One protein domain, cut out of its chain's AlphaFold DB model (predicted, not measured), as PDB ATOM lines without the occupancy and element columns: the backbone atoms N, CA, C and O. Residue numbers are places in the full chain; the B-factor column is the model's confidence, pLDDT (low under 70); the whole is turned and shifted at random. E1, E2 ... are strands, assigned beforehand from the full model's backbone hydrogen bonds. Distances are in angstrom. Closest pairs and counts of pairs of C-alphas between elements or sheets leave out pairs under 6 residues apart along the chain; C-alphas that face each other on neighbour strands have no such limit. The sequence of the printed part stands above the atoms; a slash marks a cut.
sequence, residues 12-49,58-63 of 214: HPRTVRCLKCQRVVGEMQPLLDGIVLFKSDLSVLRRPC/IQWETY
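This is residues 12 to 49 and 58 to 63 of the 214 residues of an uncharacterized protein of Uncinocarpus reesii (strain UAMH 1704) (UniProt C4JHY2). A small three-strand sheet, E1 - E2 - E3, and a two-strand ribbon, E4 and E5, form two lobes joined by residues 38 to 42. The printed part has 44 residues, no named helix and five strands, E1 to E5 along the chain; both sheets are antiparallel and the class is all strand. It is loose, with a radius of gyration of the C-alphas of 12.9 A, and elongated, spanning 39 by 24 by 16 A.

E2, residues 24 to 29, is 14.2 A long. E1 is residues 14 to 17, from C-alpha 14 at (133.249, 141.740, 120.493), and E3 is 34 to 37. E4 is 43 to 46, and E5, 59 to 62, ends with C-alpha 62 at (142.916, 125.103, 105.581).

E1, E2 and E3 are a meander, each strand the antiparallel neighbour of the one before. N 16 and O 26 are 2.8 A apart in the hairpin E1 and E2, N 27 and O 36 2.8 A in the hairpin E2 and E3. E4 and E5 are antiparallel at 146 degrees, with N 44 and O 61 at 2.8 A. E3 and E4 are apart.

C-alphas 12 and 49, the farthest apart, are 41.0 A apart. Residues 50 to 57 are cut out, leaving 11.8 A between C-alphas 49 and 58. Of the links printed whole, none is long. Residues 12 to 13, 48 to 49 and 58 are under pLDDT 70.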
ATOM      1  N   HIS A  12     128.413 146.780 119.819       59.09
ATOM      2  CA  HIS A  12     129.416 146.453 118.817       59.09
ATOM      3  C   HIS A  12     129.867 144.991 119.000       59.09
ATOM      4  O   HIS A  12     129.983 144.536 120.152       59.09
ATOM      5  N   PRO A  13     130.096 144.245 117.904       67.94
ATOM      6  CA  PRO A  13     130.587 142.876 117.975       67.94
ATOM      7  C   PRO A  13     131.894 142.835 118.772       67.94
ATOM      8  O   PRO A  13     132.807 143.632 118.556       67.94
ATOM      9  N   ARG A  14     131.999 141.919 119.738       82.50
ATOM     10  CA  ARG A  14     133.249 141.740 120.493       82.50
ATOM     11  C   ARG A  14     134.139 140.761 119.742       82.50
ATOM     12  O   ARG A  14     133.730 139.630 119.505       82.50
ATOM     13  N   THR A  15     135.364 141.158 119.418       88.62
ATOM     14  CA  THR A  15     136.322 140.292 118.713       88.62
ATOM     15  C   THR A  15     136.693 139.057 119.537       88.62
ATOM     16  O   THR A  15     137.043 139.183 120.714       88.62
ATOM     17  N   VAL A  16     136.723 137.888 118.904       90.94
ATOM     18  CA  VAL A  16     137.219 136.625 119.463       90.94
ATOM     19  C   VAL A  16     138.648 136.400 118.987       90.94
ATOM     20  O   VAL A  16     138.946 136.521 117.800       90.94
ATOM     21  N   ARG A  17     139.553 136.084 119.918       91.88
ATOM     22  CA  ARG A  17     140.991 135.956 119.645       91.88
ATOM     23  C   ARG A  17     141.516 134.590 120.044       91.88
ATOM     24  O   ARG A  17     141.119 134.033 121.065       91.88
ATOM     25  N   CYS A  18     142.461 134.079 119.264       89.56
ATOM     26  CA  CYS A  18     143.211 132.887 119.628       89.56
ATOM     27  C   CYS A  18     144.081 133.170 120.861       89.56
ATOM     28  O   CYS A  18     144.898 134.086 120.848       89.56
ATOM     29  N   LEU A  19     143.974 132.347 121.907       92.50
ATOM     30  CA  LEU A  19     144.754 132.520 123.141       92.50
ATOM     31  C   LEU A  19     146.272 132.433 122.910       92.50
ATOM     32  O   LEU A  19     147.040 133.095 123.605       92.50
ATOM     33  N   LYS A  20     146.708 131.642 121.921       92.56
ATOM     34  CA  LYS A  20     148.127 131.387 121.648       92.56
ATOM     35  C   LYS A  20     148.783 132.485 120.810       92.56
ATOM     36  O   LYS A  20     149.865 132.940 121.157       92.56
ATOM     37  N   CYS A  21     148.159 132.887 119.702       89.44
ATOM     38  CA  CYS A  21     148.751 133.839 118.751       89.44
ATOM     39  C   CYS A  21     148.077 135.217 118.739       89.44
ATOM     40  O   CYS A  21     148.520 136.092 118.004       89.44
ATOM     41  N   GLN A  22     147.007 135.414 119.517       89.50
ATOM     42  CA  GLN A  22     146.253 136.671 119.641       89.50
ATOM     43  C   GLN A  22     145.596 137.188 118.345       89.50
ATOM     44  O   GLN A  22     144.964 138.252 118.351       89.50
ATOM     45  N   ARG A  23     145.673 136.417 117.250       87.19
ATOM     46  CA  ARG A  23     144.959 136.685 115.997       87.19
ATOM     47  C   ARG A  23     143.450 136.658 116.236       87.19
ATOM     48  O   ARG A  23     142.962 135.829 117.007       87.19
ATOM     49  N   VAL A  24     142.731 137.566 115.580       88.88
ATOM     50  CA  VAL A  24     141.264 137.566 115.559       88.88
ATOM     51  C   VAL A  24     140.793 136.381 114.720       88.88
ATOM     52  O   VAL A  24     141.237 136.224 113.593       88.88
ATOM     53  N   VAL A  25     139.930 135.543 115.285       91.44
ATOM     54  CA  VAL A  25     139.402 134.330 114.627       91.44
ATOM     55  C   VAL A  25     137.889 134.389 114.428       91.44
ATOM     56  O   VAL A  25     137.290 133.465 113.885       91.44
ATOM     57  N   GLY A  26     137.253 135.459 114.896       91.25
ATOM     58  CA  GLY A  26     135.818 135.642 114.797       91.25
ATOM     59  C   GLY A  26     135.319 136.786 115.656       91.25
ATOM     60  O   GLY A  26     136.095 137.562 116.220       91.25
ATOM     61  N   GLU A  27     134.004 136.845 115.797       90.38
ATOM     62  CA  GLU A  27     133.282 137.885 116.509       90.38
ATOM     63  C   GLU A  27     132.108 137.293 117.282       90.38
ATOM     64  O   GLU A  27     131.429 136.365 116.844       90.38
ATOM     65  N   MET A  28     131.859 137.849 118.459       88.56
ATOM     66  CA  MET A  28     130.654 137.577 119.218       88.56
ATOM     67  C   MET A  28     129.518 138.402 118.623       88.56
ATOM     68  O   MET A  28     129.573 139.633 118.654       88.56
ATOM     69  N   GLN A  29     128.484 137.728 118.122       83.75
ATOM     70  CA  GLN A  29     127.281 138.374 117.613       83.75
ATOM     71  C   GLN A  29     126.201 138.418 118.699       83.75
ATOM     72  O   GLN A  29     125.659 137.370 119.063       83.75
ATOM     73  N   PRO A  30     125.827 139.616 119.193       78.75
ATOM     74  CA  PRO A  30     124.811 139.745 120.238       78.75
ATOM     75  C   PRO A  30     123.432 139.219 119.822       78.75
ATOM     76  O   PRO A  30     122.675 138.777 120.676       78.75
ATOM     77  N   LEU A  31     123.108 139.270 118.524       82.38
ATOM     78  CA  LEU A  31     121.816 138.823 117.986       82.38
ATOM     79  C   LEU A  31     121.656 137.299 117.987       82.38
ATOM     80  O   LEU A  31     120.534 136.809 118.067       82.38
ATOM     81  N   LEU A  32     122.764 136.564 117.891       80.38
ATOM     82  CA  LEU A  32     122.775 135.100 117.853       80.38
ATOM     83  C   LEU A  32     123.100 134.478 119.216       80.38
ATOM     84  O   LEU A  32     123.134 133.256 119.315       80.38
ATOM     85  N   ASP A  33     123.392 135.307 120.229       83.81
ATOM     86  CA  ASP A  33     124.005 134.901 121.504       83.81
ATOM     87  C   ASP A  33     125.143 133.884 121.294       83.81
ATOM     88  O   ASP A  33     125.244 132.845 121.944       83.81
ATOM     89  N   GLY A  34     125.972 134.158 120.282       87.75
ATOM     90  CA  GLY A  34     126.873 133.168 119.709       87.75
ATOM     91  C   GLY A  34     128.137 133.774 119.122       87.75
ATOM     92  O   GLY A  34     128.300 134.994 119.024       87.75
ATOM     93  N   ILE A  35     129.054 132.889 118.738       89.44
ATOM     94  CA  ILE A  35     130.328 133.245 118.115       89.44
ATOM     95  C   ILE A  35     130.252 132.910 116.630       89.44
ATOM     96  O   ILE A  35     129.968 131.771 116.259       89.44
ATOM     97  N   VAL A  36     130.559 133.891 115.789       89.94
ATOM     98  CA  VAL A  36     130.767 133.703 114.354       89.94
ATOM     99  C   VAL A  36     132.263 133.675 114.104       89.94
ATOM    100  O   VAL A  36     132.962 134.644 114.382       89.94
ATOM    101  N   LEU A  37     132.763 132.546 113.611       91.88
ATOM    102  CA  LEU A  37     134.177 132.370 113.295       91.88
ATOM    103  C   LEU A  37     134.441 132.650 111.815       91.88
ATOM    104  O   LEU A  37     133.618 132.333 110.951       91.88
ATOM    105  N   PHE A  38     135.610 133.209 111.517       91.00
ATOM    106  CA  PHE A  38     136.033 133.477 110.149       91.00
ATOM    107  C   PHE A  38     136.575 132.210 109.499       91.00
ATOM    108  O   PHE A  38     137.552 131.634 109.965       91.00
ATOM    109  N   LYS A  39     135.959 131.775 108.394       91.06
ATOM    110  CA  LYS A  39     136.324 130.516 107.725       91.06
ATOM    111  C   LYS A  39     137.786 130.479 107.259       91.06
ATOM    112  O   LYS A  39     138.389 129.416 107.296       91.06
ATOM    113  N   SER A  40     138.350 131.621 106.863       88.00
ATOM    114  CA  SER A  40     139.754 131.754 106.440       88.00
ATOM    115  C   SER A  40     140.764 131.547 107.573       88.00
ATOM    116  O   SER A  40     141.929 131.271 107.308       88.00
ATOM    117  N   ASP A  41     140.334 131.671 108.831       89.12
ATOM    118  CA  ASP A  41     141.187 131.530 110.015       89.12
ATOM    119  C   ASP A  41     141.034 130.164 110.704       89.12
ATOM    120  O   ASP A  41     141.566 129.953 111.798       89.12
ATOM    121  N   LEU A  42     140.298 129.233 110.087       87.38
ATOM    122  CA  LEU A  42     140.024 127.907 110.629       87.38
ATOM    123  C   LEU A  42     140.640 126.806 109.772       87.38
ATOM    124  O   LEU A  42     140.636 126.868 108.544       87.38
ATOM    125  N   SER A  43     141.078 125.746 110.449       87.12
ATOM    126  CA  SER A  43     141.392 124.469 109.819       87.12
ATOM    127  C   SER A  43     140.279 123.464 110.109       87.12
ATOM    128  O   SER A  43     139.751 123.406 111.224       87.12
ATOM    129  N   VAL A  44     139.927 122.656 109.116       83.88
ATOM    130  CA  VAL A  44     138.913 121.605 109.213       83.88
ATOM    131  C   VAL A  44     139.614 120.262 109.320       83.88
ATOM    132  O   VAL A  44     140.473 119.935 108.509       83.88
ATOM    133  N   LEU A  45     139.247 119.474 110.328       84.75
ATOM    134  CA  LEU A  45     139.698 118.094 110.431       84.75
ATOM    135  C   LEU A  45     138.829 117.212 109.536       84.75
ATOM    136  O   LEU A  45     137.636 117.056 109.808       84.75
ATOM    137  N   ARG A  46     139.436 116.576 108.535       74.44
ATOM    138  CA  ARG A  46     138.784 115.515 107.774       74.44
ATOM    139  C   ARG A  46     139.085 114.158 108.395       74.44
ATOM    140  O   ARG A  46     140.231 113.815 108.676       74.44
ATOM    141  N   ARG A  47     138.023 113.388 108.629       70.62
ATOM    142  CA  ARG A  47     138.116 111.961 108.941       70.62
ATOM    143  C   ARG A  47     137.542 111.202 107.750       70.62
ATOM    144  O   ARG A  47     136.351 111.382 107.483       70.62
ATOM    145  N   PRO A  48     138.340 110.395 107.038       64.19
ATOM    146  CA  PRO A  48     137.813 109.526 105.996       64.19
ATOM    147  C   PRO A  48     136.725 108.624 106.590       64.19
ATOM    148  O   PRO A  48     136.936 108.015 107.638       64.19
ATOM    149  N   CYS A  49     135.551 108.564 105.955       56.38
ATOM    150  CA  CYS A  49     134.458 107.700 106.420       56.38
ATOM    151  C   CYS A  49     134.701 106.209 106.113       56.38
ATOM    152  O   CYS A  49     134.087 105.366 106.759       56.38
ATOM    153  N   ILE A  58     144.912 111.620 110.428       68.62
ATOM    154  CA  ILE A  58     144.185 112.869 110.689       68.62
ATOM    155  C   ILE A  58     144.718 113.945 109.735       68.62
ATOM    156  O   ILE A  58     145.834 114.433 109.923       68.62
ATOM    157  N   GLN A  59     143.914 114.344 108.747       78.56
ATOM    158  CA  GLN A  59     144.272 115.409 107.810       78.56
ATOM    159  C   GLN A  59     143.540 116.704 108.178       78.56
ATOM    160  O   GLN A  59     142.310 116.780 108.154       78.56
ATOM    161  N   TRP A  60     144.310 117.725 108.555       81.88
ATOM    162  CA  TRP A  60     143.804 119.082 108.739       81.88
ATOM    163  C   TRP A  60     143.920 119.846 107.429       81.88
ATOM    164  O   TRP A  60     145.002 119.930 106.854       81.88
ATOM    165  N   GLU A  61     142.825 120.452 106.995       81.81
ATOM    166  CA  GLU A  61     142.775 121.279 105.795       81.81
ATOM    167  C   GLU A  61     142.527 122.735 106.160       81.81
ATOM    168  O   GLU A  61     141.780 123.030 107.088       81.81
ATOM    169  N   THR A  62     143.142 123.660 105.428       84.31
ATOM    170  CA  THR A  62     142.916 125.103 105.581       84.31
ATOM    171  C   THR A  62     142.614 125.693 104.217       84.31
ATOM    172  O   THR A  62     143.263 125.336 103.234       84.31
ATOM    173  N   TYR A  63     141.651 126.609 104.152       86.44
ATOM    174  CA  TYR A  63     141.244 127.237 102.899       86.44
ATOM    175  C   TYR A  63     141.762 128.677 102.830       86.44
ATOM    176  O   TYR A  63     141.598 129.430 103.793       86.44
TER     177      TYR A  63